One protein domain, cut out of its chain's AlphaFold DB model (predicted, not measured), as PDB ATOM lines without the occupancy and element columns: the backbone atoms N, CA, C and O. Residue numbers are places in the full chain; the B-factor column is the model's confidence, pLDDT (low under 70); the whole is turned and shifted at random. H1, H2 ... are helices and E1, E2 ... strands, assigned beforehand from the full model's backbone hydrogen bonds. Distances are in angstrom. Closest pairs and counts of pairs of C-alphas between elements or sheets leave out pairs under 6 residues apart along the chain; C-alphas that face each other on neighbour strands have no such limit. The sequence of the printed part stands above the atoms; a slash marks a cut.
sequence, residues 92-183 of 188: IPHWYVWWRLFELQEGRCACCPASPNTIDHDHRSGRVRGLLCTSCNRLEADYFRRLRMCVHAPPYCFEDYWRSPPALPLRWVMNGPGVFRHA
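This is residues 92 to 183 of the 188 residues of the protein "Recombination endonuclease VII" of Streptomyces rubidus (UniProt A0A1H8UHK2). A small two-stranded hairpin, E1 and E2, sits in the middle between two helices, with H1 over one side and the longer H2 over the other. The short helix H3 lies near E2, a second small hairpin, E3 and E4, sits by the turn between E1 and E2, and the loop of residues 147 to 158 makes the end far from H1. The printed part has 92 residues with three named helices and four named strands, in the order H1, E1, E2, H2, H3, E3, E4; each two-stranded sheet is antiparallel. The class is mixed, helices and strands, with under half of the residues in named elements. The whole is compact, with a radius of gyration of the C-alphas of 12.8 A and spans of 39 by 27 by 21 A.

Start at H1, residues 94 to 104, and look for E2, residues 128 to 132: their closest C-alphas, those of Leu 101 and Gly 130, are 6.2 A apart. E2 and E1, residues 118 to 121, form a hairpin, antiparallel at 148 degrees; find N 120 and O 130 at 2.8 A, within hydrogen-bond range. For E1 and H2, residues 134 to 146, the closest C-alphas are those of Asp 120 and Asn 137, 7.0 A apart. H1 and H2 are apart. For E2 and H3, residues 159 to 163, look at the C-alphas of Arg 129 and Trp 162, the closest at 7.3 A. Next, E3, residues 172 to 174, comes closest to E2 at the C-alphas of Val 128 and Val 173, 5.3 A. E3 and E4, residues 180 to 182, form a hairpin, antiparallel at 145 degrees, with N 173 and O 181 at 2.9 A, within hydrogen-bond range. In H1, H2 and H3 every O i to N i+4 pair is within hydrogen-bond range.

Find C-alpha 94 at (10.774, -27.199, -52.857); from there H1 runs 15.5 A to C-alpha 104. E1 is 9.5 A long and E2 11.3 A. Find C-alpha 134 at (5.247, -11.427, -46.494); from there H2 runs 18.7 A to C-alpha 146. H3 is 6.0 A long, E3 7.0 A, and E4 7.2 A, ending at C-alpha 182, (1.153, -35.604, -52.888).

The two C-alphas farthest apart, those of Pro 93 and Val 151, are 39.3 A apart. The printed part has no cut. The links H1 to E1 and H2 to H3 are long. Read the B-factor column with care at residues 144 to 156, where this predicted model's pLDDT is under 70; the mean of the printed part is 83.7.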
ATOM      1  N   ILE A  92       8.329 -34.123 -53.427       93.88
ATOM      2  CA  ILE A  92       8.272 -33.004 -54.364       93.88
ATOM      3  C   ILE A  92       9.347 -31.980 -53.960       93.88
ATOM      4  O   ILE A  92       9.377 -31.546 -52.802       93.88
ATOM      5  N   PRO A  93      10.264 -31.590 -54.862       91.69
ATOM      6  CA  PRO A  93      11.278 -30.596 -54.554       91.69
ATOM      7  C   PRO A  93      10.666 -29.232 -54.244       91.69
ATOM      8  O   PRO A  93       9.793 -28.753 -54.964       91.69
ATOM      9  N   HIS A  94      11.200 -28.552 -53.228       90.69
ATOM     10  CA  HIS A  94      10.774 -27.199 -52.857       90.69
ATOM     11  C   HIS A  94      10.826 -26.211 -54.037       90.69
ATOM     12  O   HIS A  94       9.930 -25.389 -54.201       90.69
ATOM     13  N   TRP A  95      11.871 -26.283 -54.872       88.56
ATOM     14  CA  TRP A  95      12.007 -25.404 -56.040       88.56
ATOM     15  C   TRP A  95      10.891 -25.637 -57.066       88.56
ATOM     16  O   TRP A  95      10.401 -24.680 -57.654       88.56
ATOM     17  N   TYR A  96      10.459 -26.888 -57.242       91.50
ATOM     18  CA  TYR A  96       9.392 -27.239 -58.172       91.50
ATOM     19  C   TYR A  96       8.048 -26.729 -57.655       91.50
ATOM     20  O   TYR A  96       7.311 -26.098 -58.406       91.50
ATOM     21  N   VAL A  97       7.763 -26.929 -56.361       93.06
ATOM     22  CA  VAL A  97       6.547 -26.391 -55.724       93.06
ATOM     23  C   VAL A  97       6.462 -24.884 -55.923       93.06
ATOM     24  O   VAL A  97       5.426 -24.380 -56.347       93.06
ATOM     25  N   TRP A  98       7.570 -24.181 -55.669       91.81
ATOM     26  CA  TRP A  98       7.646 -22.740 -55.866       91.81
ATOM     27  C   TRP A  98       7.316 -22.342 -57.302       91.81
ATOM     28  O   TRP A  98       6.366 -21.602 -57.526       91.81
ATOM     29  N   TRP A  99       8.067 -22.853 -58.279       89.94
ATOM     30  CA  TRP A  99       7.922 -22.442 -59.674       89.94
ATOM     31  C   TRP A  99       6.580 -22.838 -60.286       89.94
ATOM     32  O   TRP A  99       6.012 -22.080 -61.067       89.94
ATOM     33  N   ARG A 100       6.023 -23.985 -59.892       92.19
ATOM     34  CA  ARG A 100       4.734 -24.448 -60.408       92.19
ATOM     35  C   ARG A 100       3.572 -23.613 -59.875       92.19
ATOM     36  O   ARG A 100       2.646 -23.327 -60.628       92.19
ATOM     37  N   LEU A 101       3.635 -23.175 -58.615       92.81
ATOM     38  CA  LEU A 101       2.682 -22.201 -58.073       92.81
ATOM     39  C   LEU A 101       2.918 -20.797 -58.632       92.81
ATOM     40  O   LEU A 101       1.957 -20.082 -58.881       92.81
ATOM     41  N   PHE A 102       4.176 -20.418 -58.869       89.44
ATOM     42  CA  PHE A 102       4.522 -19.149 -59.499       89.44
ATOM     43  C   PHE A 102       3.887 -19.038 -60.888       89.44
ATOM     44  O   PHE A 102       3.269 -18.025 -61.187       89.44
ATOM     45  N   GLU A 103       3.963 -20.094 -61.701       87.44
ATOM     46  CA  GLU A 103       3.309 -20.147 -63.012       87.44
ATOM     47  C   GLU A 103       1.776 -20.091 -62.895       87.44
ATOM     48  O   GLU A 103       1.144 -19.282 -63.565       87.44
ATOM     49  N   LEU A 104       1.174 -20.889 -62.002       90.88
ATOM     50  CA  LEU A 104      -0.284 -20.895 -61.786       90.88
ATOM     51  C   LEU A 104      -0.837 -19.564 -61.264       90.88
ATOM     52  O   LEU A 104      -2.017 -19.283 -61.438       90.88
ATOM     53  N   GLN A 105      -0.000 -18.773 -60.595       90.12
ATOM     54  CA  GLN A 105      -0.355 -17.473 -60.034       90.12
ATOM     55  C   GLN A 105       0.192 -16.305 -60.862       90.12
ATOM     56  O   GLN A 105       0.199 -15.172 -60.376       90.12
ATOM     57  N   GLU A 106       0.690 -16.569 -62.074       87.06
ATOM     58  CA  GLU A 106       1.237 -15.555 -62.986       87.06
ATOM     59  C   GLU A 106       2.272 -14.634 -62.307       87.06
ATOM     60  O   GLU A 106       2.290 -13.414 -62.488       87.06
ATOM     61  N   GLY A 107       3.104 -15.222 -61.447       82.50
ATOM     62  CA  GLY A 107       4.163 -14.540 -60.713       82.50
ATOM     63  C   GLY A 107       3.712 -13.635 -59.564       82.50
ATOM     64  O   GLY A 107       4.522 -12.851 -59.068       82.50
ATOM     65  N   ARG A 108       2.454 -13.733 -59.117       83.88
ATOM     66  CA  ARG A 108       1.876 -12.870 -58.072       83.88
ATOM     67  C   ARG A 108       1.521 -13.630 -56.799       83.88
ATOM     68  O   ARG A 108       1.387 -14.853 -56.775       83.88
ATOM     69  N   CYS A 109       1.361 -12.886 -55.712       86.19
ATOM     70  CA  CYS A 109       0.721 -13.350 -54.490       86.19
ATOM     71  C   CYS A 109      -0.729 -13.774 -54.785       86.19
ATOM     72  O   CYS A 109      -1.442 -13.119 -55.537       86.19
ATOM     73  N   ALA A 110      -1.197 -14.848 -54.150       91.88
ATOM     74  CA  ALA A 110      -2.560 -15.344 -54.353       91.88
ATOM     75  C   ALA A 110      -3.653 -14.400 -53.810       91.88
ATOM     76  O   ALA A 110      -4.824 -14.574 -54.122       91.88
ATOM     77  N   CYS A 111      -3.282 -13.429 -52.970       85.69
ATOM     78  CA  CYS A 111      -4.213 -12.515 -52.299       85.69
ATOM     79  C   CYS A 111      -4.038 -11.048 -52.713       85.69
ATOM     80  O   CYS A 111      -4.864 -10.210 -52.365       85.69
ATOM     81  N   CYS A 112      -2.941 -10.699 -53.391       80.56
ATOM     82  CA  CYS A 112      -2.691  -9.326 -53.813       80.56
ATOM     83  C   CYS A 112      -1.766  -9.271 -55.039       80.56
ATOM     84  O   CYS A 112      -1.131 -10.263 -55.376       80.56
ATOM     85  N   PRO A 113      -1.624  -8.109 -55.691       74.69
ATOM     86  CA  PRO A 113      -0.805  -7.984 -56.899       74.69
ATOM     87  C   PRO A 113       0.707  -8.199 -56.702       74.69
ATOM     88  O   PRO A 113       1.408  -8.480 -57.669       74.69
ATOM     89  N   ALA A 114       1.209  -8.088 -55.467       74.50
ATOM     90  CA  ALA A 114       2.643  -8.073 -55.175       74.50
ATOM     91  C   ALA A 114       3.357  -9.399 -55.487       74.50
ATOM     92  O   ALA A 114       2.753 -10.473 -55.440       74.50
ATOM     93  N   SER A 115       4.676  -9.330 -55.681       77.44
ATOM     94  CA  SER A 115       5.537 -10.508 -55.818       77.44
ATOM     95  C   SER A 115       5.457 -11.426 -54.580       77.44
ATOM     96  O   SER A 115       5.505 -10.943 -53.438       77.44
ATOM     97  N   PRO A 116       5.350 -12.753 -54.764       84.62
ATOM     98  CA  PRO A 116       5.341 -13.702 -53.661       84.62
ATOM     99  C   PRO A 116       6.738 -13.925 -53.064       84.62
ATOM    100  O   PRO A 116       7.752 -13.706 -53.720       84.62
ATOM    101  N   ASN A 117       6.795 -14.431 -51.828       84.94
ATOM    102  CA  ASN A 117       8.051 -14.842 -51.182       84.94
ATOM    103  C   ASN A 117       7.961 -16.063 -50.254       84.94
ATOM    104  O   ASN A 117       8.998 -16.564 -49.828       84.94
ATOM    105  N   THR A 118       6.762 -16.577 -49.977       88.75
ATOM    106  CA  THR A 118       6.587 -17.781 -49.162       88.75
ATOM    107  C   THR A 118       5.550 -18.736 -49.747       88.75
ATOM    108  O   THR A 118       4.579 -18.296 -50.363       88.75
ATOM    109  N   ILE A 119       5.777 -20.043 -49.561       94.50
ATOM    110  CA  ILE A 119       4.785 -21.089 -49.831       94.50
ATOM    111  C   ILE A 119       3.908 -21.168 -48.592       94.50
ATOM    112  O   ILE A 119       4.361 -21.558 -47.516       94.50
ATOM    113  N   ASP A 120       2.659 -20.779 -48.759       95.62
ATOM    114  CA  ASP A 120       1.657 -20.838 -47.719       95.62
ATOM    115  C   ASP A 120       0.967 -22.211 -47.693       95.62
ATOM    116  O   ASP A 120       0.730 -22.854 -48.727       95.62
ATOM    117  N   HIS A 121       0.673 -22.676 -46.483       95.12
ATOM    118  CA  HIS A 121       0.040 -23.960 -46.232       95.12
ATOM    119  C   HIS A 121      -0.815 -23.899 -44.969       95.12
ATOM    120  O   HIS A 121      -0.511 -23.184 -44.018       95.12
ATOM    121  N   ASP A 122      -1.874 -24.698 -44.939       92.06
ATOM    122  CA  ASP A 122      -2.684 -24.859 -43.741       92.06
ATOM    123  C   ASP A 122      -1.884 -25.606 -42.666       92.06
ATOM    124  O   ASP A 122      -1.510 -26.766 -42.843       92.06
ATOM    125  N   HIS A 123      -1.648 -24.962 -41.525       89.19
ATOM    126  CA  HIS A 123      -0.819 -25.525 -40.454       89.19
ATOM    127  C   HIS A 123      -1.451 -26.739 -39.754       89.19
ATOM    128  O   HIS A 123      -0.755 -27.460 -39.041       89.19
ATOM    129  N   ARG A 124      -2.759 -26.981 -39.926       88.75
ATOM    130  CA  ARG A 124      -3.453 -28.127 -39.319       88.75
ATOM    131  C   ARG A 124      -3.380 -29.384 -40.185       88.75
ATOM    132  O   ARG A 124      -3.150 -30.471 -39.668       88.75
ATOM    133  N   SER A 125      -3.628 -29.252 -41.483       91.19
ATOM    134  CA  SER A 125      -3.695 -30.360 -42.445       91.19
ATOM    135  C   SER A 125      -2.429 -30.518 -43.285       91.19
ATOM    136  O   SER A 125      -2.294 -31.509 -43.999       91.19
ATOM    137  N   GLY A 126      -1.532 -29.533 -43.250       94.00
ATOM    138  CA  GLY A 126      -0.359 -29.451 -44.111       94.00
ATOM    139  C   GLY A 126      -0.686 -29.095 -45.562       94.00
ATOM    140  O   GLY A 126       0.234 -29.008 -46.366       94.00
ATOM    141  N   ARG A 127      -1.957 -28.907 -45.946       95.75
ATOM    142  CA  ARG A 127      -2.341 -28.630 -47.340       95.75
ATOM    143  C   ARG A 127      -1.655 -27.365 -47.837       95.75
ATOM    144  O   ARG A 127      -1.872 -26.292 -47.284       95.75
ATOM    145  N   VAL A 128      -0.863 -27.495 -48.895       97.12
ATOM    146  CA  VAL A 128      -0.291 -26.342 -49.593       97.12
ATOM    147  C   VAL A 128      -1.442 -25.556 -50.210       97.12
ATOM    148  O   VAL A 128      -2.347 -26.159 -50.789       97.12
ATOM    149  N   ARG A 129      -1.424 -24.228 -50.070       97.19
ATOM    150  CA  ARG A 129      -2.476 -23.341 -50.582       97.19
ATOM    151  C   ARG A 129      -1.988 -22.519 -51.771       97.19
ATOM    152  O   ARG A 129      -2.625 -22.517 -52.819       97.19
ATOM    153  N   GLY A 130      -0.834 -21.872 -51.669       96.44
ATOM    154  CA  GLY A 130      -0.284 -21.083 -52.773       96.44
ATOM    155  C   GLY A 130       0.949 -20.297 -52.363       96.44
ATOM    156  O   GLY A 130       1.512 -20.532 -51.300       96.44
ATOM    157  N   LEU A 131       1.361 -19.347 -53.196       93.75
ATOM    158  CA  LEU A 131       2.387 -18.377 -52.841       93.75
ATOM    159  C   LEU A 131       1.769 -17.087 -52.309       93.75
ATOM    160  O   LEU A 131       0.867 -16.527 -52.938       93.75
ATOM    161  N   LEU A 132       2.313 -16.577 -51.207       90.25
ATOM    162  CA  LEU A 132       1.943 -15.288 -50.627       90.25
ATOM    163  C   LEU A 132       3.155 -14.358 -50.532       90.25
ATOM    164  O   LEU A 132       4.305 -14.799 -50.472       90.25
ATOM    165  N   CYS A 133       2.901 -13.049 -50.506       84.44
ATOM    166  CA  CYS A 133       3.890 -12.069 -50.062       84.44
ATOM    167  C   CYS A 133       3.952 -12.029 -48.524       84.44
ATOM    168  O   CYS A 133       3.008 -12.440 -47.845       84.44
ATOM    169  N   THR A 134       5.027 -11.472 -47.956       82.19
ATOM    170  CA  THR A 134       5.247 -11.427 -46.494       82.19
ATOM    171  C   THR A 134       4.085 -10.762 -45.763       82.19
ATOM    172  O   THR A 134       3.668 -11.239 -44.709       82.19
ATOM    173  N   SER A 135       3.537  -9.678 -46.324       81.75
ATOM    174  CA  SER A 135       2.411  -8.955 -45.728       81.75
ATOM    175  C   SER A 135       1.145  -9.808 -45.687       81.75
ATOM    176  O   SER A 135       0.537  -9.923 -44.627       81.75
ATOM    177  N   CYS A 136       0.770 -10.445 -46.804       85.88
ATOM    178  CA  CYS A 136      -0.419 -11.301 -46.852       85.88
ATOM    179  C   CYS A 136      -0.254 -12.533 -45.961       85.88
ATOM    180  O   CYS A 136      -1.162 -12.840 -45.203       85.88
ATOM    181  N   ASN A 137       0.914 -13.179 -45.977       88.50
ATOM    182  CA  ASN A 137       1.189 -14.345 -45.137       88.50
ATOM    183  C   ASN A 137       1.091 -14.023 -43.638       88.50
ATOM    184  O   ASN A 137       0.560 -14.803 -42.855       88.50
ATOM    185  N   ARG A 138       1.583 -12.848 -43.223       84.50
ATOM    186  CA  ARG A 138       1.453 -12.398 -41.831       84.50
ATOM    187  C   ARG A 138      -0.003 -12.123 -41.456       84.50
ATOM    188  O   ARG A 138      -0.438 -12.542 -40.387       84.50
ATOM    189  N   LEU A 139      -0.737 -11.420 -42.320       84.69
ATOM    190  CA  LEU A 139      -2.146 -11.098 -42.089       84.69
ATOM    191  C   LEU A 139      -3.020 -12.355 -42.034       84.69
ATOM    192  O   LEU A 139      -3.900 -12.430 -41.183       84.69
ATOM    193  N   GLU A 140      -2.754 -13.340 -42.890       85.94
ATOM    194  CA  GLU A 140      -3.441 -14.634 -42.892       85.94
ATOM    195  C   GLU A 140      -3.266 -15.345 -41.542       85.94
ATOM    196  O   GLU A 140      -4.253 -15.706 -40.895       85.94
ATOM    197  N   ALA A 141      -2.024 -15.426 -41.053       83.12
ATOM    198  CA  ALA A 141      -1.716 -16.045 -39.770       83.12
ATOM    199  C   ALA A 141      -2.371 -15.308 -38.584       83.12
ATOM    200  O   ALA A 141      -2.872 -15.945 -37.650       83.12
ATOM    201  N   ASP A 142      -2.382 -13.970 -38.605       76.56
ATOM    202  CA  ASP A 142      -3.036 -13.146 -37.581       76.56
ATOM    203  C   ASP A 142      -4.568 -13.299 -37.610       76.56
ATOM    204  O   ASP A 142      -5.210 -13.321 -36.554       76.56
ATOM    205  N   TYR A 143      -5.155 -13.431 -38.803       72.38
ATOM    206  CA  TYR A 143      -6.589 -13.628 -39.005       72.38
ATOM    207  C   TYR A 143      -7.046 -14.992 -38.463       72.38
ATOM    208  O   TYR A 143      -7.984 -15.046 -37.660       72.38
ATOM    209  N   PHE A 144      -6.320 -16.072 -38.781       66.88
ATOM    210  CA  PHE A 144      -6.599 -17.416 -38.259       66.88
ATOM    211  C   PHE A 144      -6.589 -17.464 -36.720       66.88
ATOM    212  O   PHE A 144      -7.478 -18.047 -36.100       66.88
ATOM    213  N   ARG A 145      -5.624 -16.791 -36.076       65.69
ATOM    214  CA  ARG A 145      -5.494 -16.769 -34.604       65.69
ATOM    215  C   ARG A 145      -6.625 -16.035 -33.883       65.69
ATOM    216  O   ARG A 145      -6.796 -16.241 -32.684       65.69
ATOM    217  N   ARG A 146      -7.351 -15.143 -34.563       62.03
ATOM    218  CA  ARG A 146      -8.323 -14.242 -33.924       62.03
ATOM    219  C   ARG A 146      -9.787 -14.644 -34.120       62.03
ATOM    220  O   ARG A 146     -10.620 -13.998 -33.496       62.03
ATOM    221  N   LEU A 147     -10.111 -15.666 -34.931       58.38
ATOM    222  CA  LEU A 147     -11.483 -16.165 -35.206       58.38
ATOM    223  C   LEU A 147     -12.543 -15.057 -35.410       58.38
ATOM    224  O   LEU A 147     -13.722 -15.232 -35.102       58.38
ATOM    225  N   ARG A 148     -12.145 -13.882 -35.911       49.88
ATOM    226  CA  ARG A 148     -13.072 -12.771 -36.131       49.88
ATOM    227  C   ARG A 148     -13.738 -12.981 -37.481       49.88
ATOM    228  O   ARG A 148     -13.128 -12.699 -38.505       49.88
ATOM    229  N   MET A 149     -14.980 -13.473 -37.451       47.75
ATOM    230  CA  MET A 149     -15.896 -13.445 -38.597       47.75
ATOM    231  C   MET A 149     -15.840 -12.056 -39.243       47.75
ATOM    232  O   MET A 149     -15.751 -11.071 -38.518       47.75
ATOM    233  N   CYS A 150     -15.847 -11.972 -40.570       47.88
ATOM    234  CA  CYS A 150     -15.638 -10.751 -41.353       47.88
ATOM    235  C   CYS A 150     -16.492  -9.541 -40.893       47.88
ATOM    236  O   CYS A 150     -17.568  -9.311 -41.435       47.88
ATOM    237  N   VAL A 151     -16.017  -8.739 -39.924       44.31
ATOM    238  CA  VAL A 151     -16.690  -7.494 -39.473       44.31
ATOM    239  C   VAL A 151     -16.131  -6.237 -40.162       44.31
ATOM    240  O   VAL A 151     -16.539  -5.130 -39.839       44.31
ATOM    241  N   HIS A 152     -15.216  -6.353 -41.130       41.25
ATOM    242  CA  HIS A 152     -14.730  -5.181 -41.864       41.25
ATOM    243  C   HIS A 152     -14.824  -5.375 -43.373       41.25
ATOM    244  O   HIS A 152     -14.440  -6.412 -43.913       41.25
ATOM    245  N   ALA A 153     -15.344  -4.333 -44.019       39.12
ATOM    246  CA  ALA A 153     -15.319  -4.113 -45.453       39.12
ATOM    247  C   ALA A 153     -13.883  -4.263 -46.026       39.12
ATOM    248  O   ALA A 153     -12.921  -4.092 -45.275       39.12
ATOM    249  N   PRO A 154     -13.742  -4.603 -47.327       48.94
ATOM    250  CA  PRO A 154     -12.493  -4.903 -48.052       48.94
ATOM    251  C   PRO A 154     -11.244  -4.073 -47.678       48.94
ATOM    252  O   PRO A 154     -11.381  -2.917 -47.281       48.94
ATOM    253  N   PRO A 155     -10.014  -4.617 -47.880       53.56
ATOM    254  CA  PRO A 155      -9.711  -5.641 -48.897       53.56
ATOM    255  C   PRO A 155      -9.159  -7.001 -48.415       53.56
ATOM    256  O   PRO A 155      -8.799  -7.815 -49.256       53.56
ATOM    257  N   TYR A 156      -9.070  -7.297 -47.112       59.91
ATOM    258  CA  TYR A 156      -8.296  -8.463 -46.628       59.91
ATOM    259  C   TYR A 156      -9.151  -9.644 -46.133       59.91
ATOM    260  O   TYR A 156      -9.011 -10.081 -44.991       59.91
ATOM    261  N   CYS A 157     -10.043 -10.164 -46.981       71.38
ATOM    262  CA  CYS A 157     -10.756 -11.419 -46.716       71.38
ATOM    263  C   CYS A 157      -9.990 -12.599 -47.340       71.38
ATOM    264  O   CYS A 157      -9.777 -12.615 -48.548       71.38
ATOM    265  N   PHE A 158      -9.592 -13.591 -46.534       83.19
ATOM    266  CA  PHE A 158      -8.899 -14.801 -47.010       83.19
ATOM    267  C   PHE A 158      -9.851 -15.960 -47.341       83.19
ATOM    268  O   PHE A 158      -9.392 -17.023 -47.744       83.19
ATOM    269  N   GLU A 159     -11.166 -15.778 -47.189       83.38
ATOM    270  CA  GLU A 159     -12.153 -16.850 -47.372       83.38
ATOM    271  C   GLU A 159     -12.081 -17.464 -48.777       83.38
ATOM    272  O   GLU A 159     -12.009 -18.684 -48.913       83.38
ATOM    273  N   ASP A 160     -12.024 -16.629 -49.820       85.06
ATOM    274  CA  ASP A 160     -11.912 -17.099 -51.206       85.06
ATOM    275  C   ASP A 160     -10.595 -17.843 -51.435       85.06
ATOM    276  O   ASP A 160     -10.577 -18.919 -52.035       85.06
ATOM    277  N   TYR A 161      -9.502 -17.314 -50.877       89.81
ATOM    278  CA  TYR A 161      -8.190 -17.951 -50.921       89.81
ATOM    279  C   TYR A 161      -8.192 -19.325 -50.237       89.81
ATOM    280  O   TYR A 161      -7.603 -20.274 -50.746       89.81
ATOM    281  N   TRP A 162      -8.869 -19.465 -49.100       90.69
ATOM    282  CA  TRP A 162      -8.960 -20.734 -48.380       90.69
ATOM    283  C   TRP A 162      -9.901 -21.737 -49.044       90.69
ATOM    284  O   TRP A 162      -9.633 -22.939 -49.002       90.69
ATOM    285  N   ARG A 163     -10.996 -21.266 -49.651       88.56
ATOM    286  CA  ARG A 163     -11.975 -22.112 -50.348       88.56
ATOM    287  C   ARG A 163     -11.458 -22.622 -51.682       88.56
ATOM    288  O   ARG A 163     -11.693 -23.782 -52.011       88.56
ATOM    289  N   SER A 164     -10.769 -21.770 -52.434       92.12
ATOM    290  CA  SER A 164     -10.267 -22.082 -53.771       92.12
ATOM    291  C   SER A 164      -8.792 -21.675 -53.917       92.12
ATOM    292  O   SER A 164      -8.457 -20.795 -54.712       92.12
ATOM    293  N   PRO A 165      -7.884 -22.285 -53.129       95.44
ATOM    294  CA  PRO A 165      -6.470 -21.951 -53.186       95.44
ATOM    295  C   PRO A 165      -5.854 -22.383 -54.528       95.44
ATOM    296  O   PRO A 165      -6.221 -23.441 -55.048       95.44
ATOM    297  N   PRO A 166      -4.850 -21.660 -55.061       96.31
ATOM    298  CA  PRO A 166      -4.172 -22.018 -56.314       96.31
ATOM    299  C   PRO A 166      -3.632 -23.454 -56.370       96.31
ATOM    300  O   PRO A 166      -3.611 -24.081 -57.428       96.31
ATOM    301  N   ALA A 167      -3.210 -24.004 -55.231       96.25
ATOM    302  CA  ALA A 167      -2.680 -25.361 -55.126       96.25
ATOM    303  C   ALA A 167      -3.760 -26.457 -55.005       96.25
ATOM    304  O   ALA A 167      -3.416 -27.643 -54.994       96.25
ATOM    305  N   LEU A 168      -5.050 -26.104 -54.920       94.44
ATOM    306  CA  LEU A 168      -6.156 -27.056 -54.772       94.44
ATOM    307  C   LEU A 168      -6.114 -28.223 -55.784       94.44
ATOM    308  O   LEU A 168      -6.170 -29.374 -55.337       94.44
ATOM    309  N   PRO A 169      -5.966 -27.997 -57.111       93.44
ATOM    310  CA  PRO A 169      -5.926 -29.093 -58.083       93.44
ATOM    311  C   PRO A 169      -4.670 -29.967 -57.967       93.44
ATOM    312  O   PRO A 169      -4.696 -31.133 -58.356       93.44
ATOM    313  N   LEU A 170      -3.580 -29.431 -57.410       93.69
ATOM    314  CA  LEU A 170      -2.303 -30.136 -57.272       93.69
ATOM    315  C   LEU A 170      -2.322 -31.142 -56.120       93.69
ATOM    316  O   LEU A 170      -1.578 -32.121 -56.139       93.69
ATOM    317  N   ARG A 171      -3.191 -30.911 -55.125       93.88
ATOM    318  CA  ARG A 171      -3.355 -31.762 -53.940       93.88
ATOM    319  C   ARG A 171      -2.026 -32.019 -53.226       93.88
ATOM    320  O   ARG A 171      -1.699 -33.164 -52.940       93.88
ATOM    321  N   TRP A 172      -1.255 -30.980 -52.929       95.62
ATOM    322  CA  TRP A 172       0.010 -31.124 -52.198       95.62
ATOM    323  C   TRP A 172      -0.147 -30.899 -50.698       95.62
ATOM    324  O   TRP A 172      -0.986 -30.118 -50.249       95.62
ATOM    325  N   VAL A 173       0.698 -31.575 -49.923       96.06
ATOM    326  CA  VAL A 173       0.840 -31.390 -48.478       96.06
ATOM    327  C   VAL A 173       2.300 -31.161 -48.101       96.06
ATOM    328  O   VAL A 173       3.212 -31.694 -48.737       96.06
ATOM    329  N   MET A 174       2.509 -30.371 -47.058       94.94
ATOM    330  CA  MET A 174       3.786 -30.074 -46.432       94.94
ATOM    331  C   MET A 174       3.862 -30.813 -45.089       94.94
ATOM    332  O   MET A 174       3.300 -30.377 -44.087       94.94
ATOM    333  N   ASN A 175       4.563 -31.946 -45.066       88.25
ATOM    334  CA  ASN A 175       4.663 -32.843 -43.905       88.25
ATOM    335  C   ASN A 175       5.897 -32.509 -43.044       88.25
ATOM    336  O   ASN A 175       6.670 -33.394 -42.679       88.25
ATOM    337  N   GLY A 176       6.115 -31.220 -42.786       84.25
ATOM    338  CA  GLY A 176       7.290 -30.676 -42.099       84.25
ATOM    339  C   GLY A 176       8.014 -29.594 -42.917       84.25
ATOM    340  O   GLY A 176       7.716 -29.419 -44.102       84.25
ATOM    341  N   PRO A 177       8.968 -28.858 -42.312       83.69
ATOM    342  CA  PRO A 177       9.647 -27.732 -42.955       83.69
ATOM    343  C   PRO A 177      10.283 -28.107 -44.303       83.69
ATOM    344  O   PRO A 177      11.251 -28.860 -44.369       83.69
ATOM    345  N   GLY A 178       9.715 -27.592 -45.395       83.06
ATOM    346  CA  GLY A 178      10.188 -27.794 -46.767       83.06
ATOM    347  C   GLY A 178       9.991 -29.207 -47.334       83.06
ATOM    348  O   GLY A 178      10.583 -29.526 -48.368       83.06
ATOM    349  N   VAL A 179       9.196 -30.066 -46.684       90.94
ATOM    350  CA  VAL A 179       8.959 -31.454 -47.116       90.94
ATOM    351  C   VAL A 179       7.594 -31.574 -47.784       90.94
ATOM    352  O   VAL A 179       6.580 -31.733 -47.108       90.94
ATOM    353  N   PHE A 180       7.571 -31.545 -49.116       95.44
ATOM    354  CA  PHE A 180       6.337 -31.601 -49.903       95.44
ATOM    355  C   PHE A 180       6.068 -32.986 -50.484       95.44
ATOM    356  O   PHE A 180       6.990 -33.682 -50.925       95.44
ATOM    357  N   ARG A 181       4.793 -33.379 -50.493       95.25
ATOM    358  CA  ARG A 181       4.303 -34.667 -50.995       95.25
ATOM    359  C   ARG A 181       2.931 -34.501 -51.636       95.25
ATOM    360  O   ARG A 181       2.214 -33.541 -51.355       95.25
ATOM    361  N   HIS A 182       2.540 -35.474 -52.448       94.00
ATOM    362  CA  HIS A 182       1.153 -35.604 -52.888       94.00
ATOM    363  C   HIS A 182       0.267 -36.009 -51.710       94.00
ATOM    364  O   HIS A 182       0.614 -36.905 -50.939       94.00
ATOM    365  N   ALA A 183      -0.884 -35.360 -51.569       89.62
ATOM    366  CA  ALA A 183      -1.895 -35.746 -50.604       89.62
ATOM    367  C   ALA A 183      -2.386 -37.162 -50.939       89.62
ATOM    368  O   ALA A 183      -2.594 -37.475 -52.119       89.62
TER     369      ALA A 183